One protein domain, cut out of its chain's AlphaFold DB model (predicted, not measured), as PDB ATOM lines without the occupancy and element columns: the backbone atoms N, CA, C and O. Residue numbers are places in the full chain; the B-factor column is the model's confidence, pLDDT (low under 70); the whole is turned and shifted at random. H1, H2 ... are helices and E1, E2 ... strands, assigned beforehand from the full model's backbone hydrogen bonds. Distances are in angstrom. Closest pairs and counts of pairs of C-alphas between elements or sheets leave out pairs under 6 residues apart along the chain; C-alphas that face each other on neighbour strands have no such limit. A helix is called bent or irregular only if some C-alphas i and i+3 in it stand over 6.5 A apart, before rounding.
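What this domain is: This is residues 3 to 72 of the 99 residues of the protein "Mitochondrial zinc maintenance protein 1" of Escovopsis weberi (UniProt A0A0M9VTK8). A small hairpin of two short strands, E1 and E2, makes one end of a long shape, beyond two long helices, H2 and H3, that lie side by side and run opposite ways. The short helix H1 bridges H2 and H3 near the end where the hairpin follows. The 70 printed residues hold three named helices and two named strands in the order H1 H2 H3 E1 E2, with an antiparallel sheet E1 - E2; the class is mostly helix. The whole is only just loose, close to extended, with a radius of gyration of the C-alphas of 16.2 A and spans of 55 by 20 by 13 A, a rod.

Where its parts are: E1, residues 58 to 60, and E2, residues 69 to 71, are each 6.6 A long; C-alpha 71 is at (69.589, 127.037, 137.430). H3, residues 34 to 53, is 29.6 A long, and H2, residues 12 to 31, is 30.4 A. H1, residues 3 to 7, is 6.3 A, from C-alpha 3 at (74.021, 128.597, 153.775). H2 is irregular, with C-alphas 28 and 31 7.3 A apart; H3 only just is, with C-alphas 35 and 38 6.9 A apart.

How they stand to each other: E1 and E2 form an antiparallel hairpin at 147 degrees, with N 59 and O 70 within hydrogen-bond range at 2.8 A. E2 is apart from H3. H1 touches residues 48 to 52 of H3, the closest C-alphas being those of Ala 3 and Arg 52, 5.5 A. H1 also touches residues 15 to 19 of H2, closest at the C-alphas of Arg 5 and Leu 15, 6.5 A. H2 and H3 are close but not clearly touching, the closest C-alphas being those of Asn 29 and Ala 40, 7.9 A, at a shallow tilt of 14 degrees, opposite ways. Every O i to N i+4 pair is within hydrogen-bond range in H1, 15 of 16 in H2 and 14 of 16 in H3.

The domain as a whole: The C-alphas of Ser 35 and Gly 65 are the two farthest apart, 55.9 A. The printed part has no cut and no long link. The model's mean pLDDT over the printed part is 76.3; residues 54 to 55, 57, 59 and 61 to 72 are under 70.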
ATOM      1  N   ALA A   3      73.858 127.957 155.086       74.56
ATOM      2  CA  ALA A   3      74.021 128.597 153.775       74.56
ATOM      3  C   ALA A   3      74.604 127.666 152.697       74.56
ATOM      4  O   ALA A   3      73.936 127.375 151.712       74.56
ATOM      5  N   ALA A   4      75.799 127.111 152.932       75.00
ATOM      6  CA  ALA A   4      76.450 126.191 151.994       75.00
ATOM      7  C   ALA A   4      75.592 124.950 151.676       75.00
ATOM      8  O   ALA A   4      75.619 124.437 150.563       75.00
ATOM      9  N   ARG A   5      74.787 124.479 152.639       78.62
ATOM     10  CA  ARG A   5      73.889 123.333 152.438       78.62
ATOM     11  C   ARG A   5      72.708 123.658 151.523       78.62
ATOM     12  O   ARG A   5      72.213 122.755 150.861       78.62
ATOM     13  N   ILE A   6      72.253 124.909 151.521       76.88
ATOM     14  CA  ILE A   6      71.188 125.393 150.638       76.88
ATOM     15  C   ILE A   6      71.751 125.584 149.222       76.88
ATOM     16  O   ILE A   6      71.187 125.041 148.276       76.88
ATOM     17  N   ALA A   7      72.905 126.252 149.101       73.31
ATOM     18  CA  ALA A   7      73.553 126.543 147.821       73.31
ATOM     19  C   ALA A   7      73.972 125.275 147.055       73.31
ATOM     20  O   ALA A   7      73.733 125.158 145.856       73.31
ATOM     21  N   PHE A   8      74.550 124.297 147.760       76.62
ATOM     22  CA  PHE A   8      75.127 123.084 147.165       76.62
ATOM     23  C   PHE A   8      74.246 121.839 147.346       76.62
ATOM     24  O   PHE A   8      74.719 120.703 147.408       76.62
ATOM     25  N   GLN A   9      72.931 122.023 147.506       75.94
ATOM     26  CA  GLN A   9      72.031 120.906 147.781       75.94
ATOM     27  C   GLN A   9      71.977 119.921 146.596       75.94
ATOM     28  O   GLN A   9      71.412 120.211 145.539       75.94
ATOM     29  N   GLY A  10      72.462 118.697 146.801       75.00
ATOM     30  CA  GLY A  10      72.518 117.658 145.765       75.00
ATOM     31  C   GLY A  10      73.829 117.626 144.977       75.00
ATOM     32  O   GLY A  10      73.933 116.825 144.059       75.00
ATOM     33  N   ASP A  11      74.805 118.448 145.360       77.88
ATOM     34  CA  ASP A  11      76.202 118.353 144.945       77.88
ATOM     35  C   ASP A  11      77.054 118.032 146.182       77.88
ATOM     36  O   ASP A  11      77.545 118.910 146.896       77.88
ATOM     37  N   ALA A  12      77.142 116.738 146.504       81.62
ATOM     38  CA  ALA A  12      77.782 116.274 147.734       81.62
ATOM     39  C   ALA A  12      79.286 116.589 147.773       81.62
ATOM     40  O   ALA A  12      79.821 116.857 148.850       81.62
ATOM     41  N   HIS A  13      79.951 116.597 146.615       83.38
ATOM     42  CA  HIS A  13      81.381 116.876 146.512       83.38
ATOM     43  C   HIS A  13      81.679 118.346 146.810       83.38
ATOM     44  O   HIS A  13      82.505 118.635 147.680       83.38
ATOM     45  N   VAL A  14      80.964 119.275 146.167       82.56
ATOM     46  CA  VAL A  14      81.146 120.713 146.417       82.56
ATOM     47  C   VAL A  14      80.695 121.080 147.831       82.56
ATOM     48  O   VAL A  14      81.371 121.855 148.510       82.56
ATOM     49  N   LEU A  15      79.621 120.465 148.338       83.81
ATOM     50  CA  LEU A  15      79.185 120.663 149.722       83.81
ATOM     51  C   LEU A  15      80.256 120.235 150.736       83.81
ATOM     52  O   LEU A  15      80.505 120.963 151.700       83.81
ATOM     53  N   ALA A  16      80.881 119.071 150.545       83.69
ATOM     54  CA  ALA A  16      81.928 118.575 151.437       83.69
ATOM     55  C   ALA A  16      83.172 119.477 151.402       83.69
ATOM     56  O   ALA A  16      83.694 119.838 152.459       83.69
ATOM     57  N   ALA A  17      83.598 119.901 150.208       85.38
ATOM     58  CA  ALA A  17      84.718 120.822 150.036       85.38
ATOM     59  C   ALA A  17      84.449 122.180 150.707       85.38
ATOM     60  O   ALA A  17      85.275 122.665 151.480       85.38
ATOM     61  N   ALA A  18      83.258 122.751 150.505       82.25
ATOM     62  CA  ALA A  18      82.859 124.004 151.141       82.25
ATOM     63  C   ALA A  18      82.841 123.891 152.674       82.25
ATOM     64  O   ALA A  18      83.309 124.785 153.376       82.25
ATOM     65  N   GLN A  19      82.333 122.781 153.220       84.50
ATOM     66  CA  GLN A  19      82.342 122.544 154.665       84.50
ATOM     67  C   GLN A  19      83.757 122.403 155.232       84.50
ATOM     68  O   GLN A  19      84.014 122.898 156.331       84.50
ATOM     69  N   LEU A  20      84.655 121.732 154.507       87.56
ATOM     70  CA  LEU A  20      86.049 121.581 154.909       87.56
ATOM     71  C   LEU A  20      86.763 122.934 154.927       87.56
ATOM     72  O   LEU A  20      87.373 123.268 155.940       87.56
ATOM     73  N   GLN A  21      86.611 123.728 153.865       86.38
ATOM     74  CA  GLN A  21      87.223 125.051 153.753       86.38
ATOM     75  C   GLN A  21      86.773 125.970 154.887       86.38
ATOM     76  O   GLN A  21      87.595 126.549 155.585       86.38
ATOM     77  N   ILE A  22      85.463 126.024 155.150       84.62
ATOM     78  CA  ILE A  22      84.904 126.798 156.264       84.62
ATOM     79  C   ILE A  22      85.554 126.376 157.586       84.62
ATOM     80  O   ILE A  22      85.979 127.225 158.364       84.62
ATOM     81  N   ARG A  23      85.643 125.068 157.857       86.94
ATOM     82  CA  ARG A  23      86.256 124.567 159.096       86.94
ATOM     83  C   ARG A  23      87.728 124.956 159.203       86.94
ATOM     84  O   ARG A  23      88.130 125.376 160.283       86.94
ATOM     85  N   GLN A  24      88.497 124.838 158.122       87.94
ATOM     86  CA  GLN A  24      89.903 125.246 158.099       87.94
ATOM     87  C   GLN A  24      90.047 126.738 158.390       87.94
ATOM     88  O   GLN A  24      90.764 127.096 159.316       87.94
ATOM     89  N   THR A  25      89.270 127.597 157.729       84.50
ATOM     90  CA  THR A  25      89.318 129.046 157.967       84.50
ATOM     91  C   THR A  25      88.980 129.409 159.416       84.50
ATOM     92  O   THR A  25      89.630 130.273 159.997       84.50
ATOM     93  N   PHE A  26      88.007 128.743 160.051       85.12
ATOM     94  CA  PHE A  26      87.729 128.953 161.481       85.12
ATOM     95  C   PHE A  26      88.870 128.459 162.383       85.12
ATOM     96  O   PHE A  26      89.146 129.073 163.410       85.12
ATOM     97  N   GLN A  27      89.535 127.363 162.016       86.62
ATOM     98  CA  GLN A  27      90.672 126.829 162.768       86.62
ATOM     99  C   GLN A  27      91.922 127.704 162.640       86.62
ATOM    100  O   GLN A  27      92.590 127.933 163.642       86.62
ATOM    101  N   GLU A  28      92.220 128.219 161.451       85.44
ATOM    102  CA  GLU A  28      93.327 129.153 161.201       85.44
ATOM    103  C   GLU A  28      93.144 130.449 161.996       85.44
ATOM    104  O   GLU A  28      94.076 130.969 162.603       85.44
ATOM    105  N   ASN A  29      91.900 130.912 162.078       83.00
ATOM    106  CA  ASN A  29      91.522 132.111 162.812       83.00
ATOM    107  C   ASN A  29      91.278 131.874 164.316       83.00
ATOM    108  O   ASN A  29      90.898 132.805 165.027       83.00
ATOM    109  N   ARG A  30      91.526 130.661 164.845       79.75
ATOM    110  CA  ARG A  30      91.274 130.327 166.266       79.75
ATOM    111  C   ARG A  30      92.074 131.174 167.254       79.75
ATOM    112  O   ARG A  30      91.681 131.287 168.408       79.75
ATOM    113  N   ALA A  31      93.231 131.671 166.820       83.31
ATOM    114  CA  ALA A  31      94.173 132.437 167.629       83.31
ATOM    115  C   ALA A  31      94.140 133.934 167.276       83.31
ATOM    116  O   ALA A  31      95.110 134.648 167.509       83.31
ATOM    117  N   LEU A  32      93.043 134.407 166.672       82.25
ATOM    118  CA  LEU A  32      92.861 135.825 166.397       82.25
ATOM    119  C   LEU A  32      92.819 136.633 167.695       82.25
ATOM    120  O   LEU A  32      92.118 136.294 168.646       82.25
ATOM    121  N   GLU A  33      93.518 137.762 167.667       81.75
ATOM    122  CA  GLU A  33      93.411 138.816 168.670       81.75
ATOM    123  C   GLU A  33      91.955 139.256 168.849       81.75
ATOM    124  O   GLU A  33      91.227 139.431 167.867       81.75
ATOM    125  N   ALA A  34      91.539 139.500 170.096       76.94
ATOM    126  CA  ALA A  34      90.151 139.827 170.442       76.94
ATOM    127  C   ALA A  34      89.591 141.028 169.650       76.94
ATOM    128  O   ALA A  34      88.411 141.054 169.306       76.94
ATOM    129  N   SER A  35      90.451 141.985 169.288       80.75
ATOM    130  CA  SER A  35      90.102 143.154 168.469       80.75
ATOM    131  C   SER A  35      89.746 142.820 167.014       80.75
ATOM    132  O   SER A  35      89.047 143.593 166.364       80.75
ATOM    133  N   LYS A  36      90.198 141.673 166.492       78.31
ATOM    134  CA  LYS A  36      89.979 141.226 165.106       78.31
ATOM    135  C   LYS A  36      88.867 140.183 164.971       78.31
ATOM    136  O   LYS A  36      88.397 139.945 163.859       78.31
ATOM    137  N   VAL A  37      88.419 139.591 166.082       79.56
ATOM    138  CA  VAL A  37      87.365 138.561 166.101       79.56
ATOM    139  C   VAL A  37      86.067 139.079 165.487       79.56
ATOM    140  O   VAL A  37      85.478 138.399 164.654       79.56
ATOM    141  N   TYR A  38      85.648 140.298 165.836       80.50
ATOM    142  CA  TYR A  38      84.411 140.879 165.310       80.50
ATOM    143  C   TYR A  38      84.442 141.021 163.778       80.50
ATOM    144  O   TYR A  38      83.509 140.606 163.096       80.50
ATOM    145  N   GLY A  39      85.558 141.509 163.222       82.12
ATOM    146  CA  GLY A  39      85.735 141.618 161.772       82.12
ATOM    147  C   GLY A  39      85.749 140.259 161.064       82.12
ATOM    148  O   GLY A  39      85.162 140.117 159.996       82.12
ATOM    149  N   ALA A  40      86.360 139.240 161.673       78.12
ATOM    150  CA  ALA A  40      86.374 137.884 161.122       78.12
ATOM    151  C   ALA A  40      84.982 137.225 161.137       78.12
ATOM    152  O   ALA A  40      84.622 136.532 160.185       78.12
ATOM    153  N   VAL A  41      84.184 137.465 162.184       82.31
ATOM    154  CA  VAL A  41      82.788 137.006 162.256       82.31
ATOM    155  C   VAL A  41      81.952 137.687 161.178       82.31
ATOM    156  O   VAL A  41      81.275 136.999 160.416       82.31
ATOM    157  N   GLN A  42      82.062 139.010 161.049       82.94
ATOM    158  CA  GLN A  42      81.299 139.758 160.055       82.94
ATOM    159  C   GLN A  42      81.669 139.349 158.621       82.94
ATOM    160  O   GLN A  42      80.791 139.137 157.788       82.94
ATOM    161  N   HIS A  43      82.954 139.096 158.356       83.62
ATOM    162  CA  HIS A  43      83.396 138.538 157.079       83.62
ATOM    163  C   HIS A  43      82.769 137.162 156.789       83.62
ATOM    164  O   HIS A  43      82.316 136.905 155.673       83.62
ATOM    165  N   ALA A  44      82.693 136.274 157.786       81.75
ATOM    166  CA  ALA A  44      82.057 134.966 157.624       81.75
ATOM    167  C   ALA A  44      80.541 135.073 157.366       81.75
ATOM    168  O   ALA A  44      79.988 134.275 156.600       81.75
ATOM    169  N   GLU A  45      79.867 136.051 157.975       83.38
ATOM    170  CA  GLU A  45      78.455 136.353 157.726       83.38
ATOM    171  C   GLU A  45      78.225 136.880 156.305       83.38
ATOM    172  O   GLU A  45      77.314 136.404 155.624       83.38
ATOM    173  N   ASP A  46      79.091 137.771 155.817       80.31
ATOM    174  CA  ASP A  46      79.045 138.278 154.442       80.31
ATOM    175  C   ASP A  46      79.262 137.166 153.412       80.31
ATOM    176  O   ASP A  46      78.506 137.047 152.446       80.31
ATOM    177  N   VAL A  47      80.227 136.273 153.646       81.38
ATOM    178  CA  VAL A  47      80.427 135.091 152.795       81.38
ATOM    179  C   VAL A  47      79.185 134.193 152.817       81.38
ATOM    180  O   VAL A  47      78.741 133.712 151.774       81.38
ATOM    181  N   ALA A  48      78.568 133.983 153.983       79.56
ATOM    182  CA  ALA A  48      77.345 133.190 154.096       79.56
ATOM    183  C   ALA A  48      76.130 133.849 153.421       79.56
ATOM    184  O   ALA A  48      75.213 133.143 152.990       79.56
ATOM    185  N   ARG A  49      76.102 135.182 153.340       76.12
ATOM    186  CA  ARG A  49      75.112 135.955 152.590       76.12
ATOM    187  C   ARG A  49      75.305 135.764 151.087       76.12
ATOM    188  O   ARG A  49      74.389 135.275 150.435       76.12
ATOM    189  N   ILE A  50      76.520 135.963 150.575       77.94
ATOM    190  CA  ILE A  50      76.859 135.746 149.156       77.94
ATOM    191  C   ILE A  50      76.532 134.314 148.716       77.94
ATOM    192  O   ILE A  50      75.884 134.115 147.690       77.94
ATOM    193  N   LEU A  51      76.919 133.311 149.510       73.88
ATOM    194  CA  LEU A  51      76.641 131.907 149.198       73.88
ATOM    195  C   LEU A  51      75.142 131.592 149.111       73.88
ATOM    196  O   LEU A  51      74.776 130.671 148.392       73.88
ATOM    197  N   ARG A  52      74.280 132.305 149.846       71.75
ATOM    198  CA  ARG A  52      72.822 132.114 149.767       71.75
ATOM    199  C   ARG A  52      72.215 132.924 148.633       71.75
ATOM    200  O   ARG A  52      71.410 132.407 147.879       71.75
ATOM    201  N   GLU A  53      72.582 134.186 148.523       70.19
ATOM    202  CA  GLU A  53      71.850 135.116 147.667       70.19
ATOM    203  C   GLU A  53      72.330 135.075 146.220       70.19
ATOM    204  O   GLU A  53      71.516 135.227 145.316       70.19
ATOM    205  N   ASN A  54      73.623 134.815 145.994       66.38
ATOM    206  CA  ASN A  54      74.274 135.040 144.702       66.38
ATOM    207  C   ASN A  54      74.783 133.759 144.025       66.38
ATOM    208  O   ASN A  54      75.025 133.752 142.819       66.38
ATOM    209  N   VAL A  55      74.973 132.665 144.769       68.94
ATOM    210  CA  VAL A  55      75.490 131.413 144.196       68.94
ATOM    211  C   VAL A  55      74.339 130.511 143.778       68.94
ATOM    212  O   VAL A  55      73.622 129.959 144.609       68.94
ATOM    213  N   VAL A  56      74.214 130.310 142.467       70.56
ATOM    214  CA  VAL A  56      73.222 129.415 141.871       70.56
ATOM    215  C   VAL A  56      73.933 128.285 141.132       70.56
ATOM    216  O   VAL A  56      74.755 128.525 140.251       70.56
ATOM    217  N   GLN A  57      73.614 127.034 141.476       68.44
ATOM    218  CA  GLN A  57      74.150 125.868 140.771       68.44
ATOM    219  C   GLN A  57      73.275 125.497 139.570       68.44
ATOM    220  O   GLN A  57      72.061 125.313 139.705       68.44
ATOM    221  N   GLY A  58      73.896 125.328 138.402       72.31
ATOM    222  CA  GLY A  58      73.262 124.717 137.237       72.31
ATOM    223  C   GLY A  58      73.183 123.200 137.400       72.31
ATOM    224  O   GLY A  58      74.196 122.536 137.595       72.31
ATOM    225  N   LYS A  59      71.979 122.634 137.315       68.00
ATOM    226  CA  LYS A  59      71.757 121.188 137.252       68.00
ATOM    227  C   LYS A  59      71.439 120.777 135.829       68.00
ATOM    228  O   LYS A  59      70.556 121.365 135.219       68.00
ATOM    229  N   ARG A  60      72.097 119.737 135.323       70.38
ATOM    230  CA  ARG A  60      71.715 119.116 134.050       70.38
ATOM    231  C   ARG A  60      70.380 118.381 134.228       70.38
ATOM    232  O   ARG A  60      70.226 117.637 135.194       70.38
ATOM    233  N   VAL A  61      69.409 118.631 133.353       62.19
ATOM    234  CA  VAL A  61      68.031 118.101 133.440       62.19
ATOM    235  C   VAL A  61      67.583 117.420 132.139       62.19
ATOM    236  O   VAL A  61      66.400 117.147 131.970       62.19
ATOM    237  N   GLY A  62      68.510 117.126 131.224       57.78
ATOM    238  CA  GLY A  62      68.249 116.314 130.033       57.78
ATOM    239  C   GLY A  62      68.501 114.821 130.266       57.78
ATOM    240  O   GLY A  62      69.346 114.454 131.087       57.78
ATOM    241  N   ALA A  63      67.769 113.972 129.536       59.47
ATOM    242  CA  ALA A  63      68.149 112.575 129.315       59.47
ATOM    243  C   ALA A  63      69.421 112.509 128.448       59.47
ATOM    244  O   ALA A  63      69.766 113.495 127.790       59.47
ATOM    245  N   ASP A  64      70.123 111.371 128.476       53.34
ATOM    246  CA  ASP A  64      71.408 111.169 127.794       53.34
ATOM    247  C   ASP A  64      71.362 111.656 126.333       53.34
ATOM    248  O   ASP A  64      70.714 111.048 125.485       53.34
ATOM    249  N   GLY A  65      72.034 112.783 126.059       56.78
ATOM    250  CA  GLY A  65      72.106 113.410 124.734       56.78
ATOM    251  C   GLY A  65      71.667 114.877 124.665       56.78
ATOM    252  O   GLY A  65      72.062 115.556 123.723       56.78
ATOM    253  N   GLU A  66      70.925 115.402 125.651       57.62
ATOM    254  CA  GLU A  66      70.497 116.812 125.635       57.62
ATOM    255  C   GLU A  66      71.130 117.661 126.753       57.62
ATOM    256  O   GLU A  66      70.964 117.402 127.949       57.62
ATOM    257  N   GLU A  67      71.839 118.725 126.364       62.88
ATOM    258  CA  GLU A  67      72.534 119.666 127.257       62.88
ATOM    259  C   GLU A  67      71.592 120.723 127.862       62.88
ATOM    260  O   GLU A  67      71.817 121.929 127.771       62.88
ATOM    261  N   HIS A  68      70.511 120.289 128.513       65.06
ATOM    262  CA  HIS A  68      69.639 121.214 129.245       65.06
ATOM    263  C   HIS A  68      70.150 121.427 130.661       65.06
ATOM    264  O   HIS A  68      70.197 120.483 131.452       65.06
ATOM    265  N   PHE A  69      70.463 122.669 131.019       65.75
ATOM    266  CA  PHE A  69      70.832 123.054 132.379       65.75
ATOM    267  C   PHE A  69      69.741 123.936 132.994       65.75
ATOM    268  O   PHE A  69      69.365 124.959 132.432       65.75
ATOM    269  N   LYS A  70      69.232 123.561 134.172       66.19
ATOM    270  CA  LYS A  70      68.350 124.409 134.986       66.19
ATOM    271  C   LYS A  70      69.127 124.999 136.146       66.19
ATOM    272  O   LYS A  70      69.743 124.275 136.928       66.19
ATOM    273  N   LEU A  71      69.054 126.314 136.284       66.38
ATOM    274  CA  LEU A  71      69.589 127.037 137.430       66.38
ATOM    275  C   LEU A  71      68.729 126.767 138.669       66.38
ATOM    276  O   LEU A  71      67.501 126.861 138.625       66.38
ATOM    277  N   ARG A  72      69.367 126.413 139.785       64.31
ATOM    278  CA  ARG A  72      68.685 126.111 141.048       64.31
ATOM    279  C   ARG A  72      68.449 127.380 141.875       64.31
ATOM    280  O   ARG A  72      69.108 127.594 142.885       64.31
TER     281      ARG A  72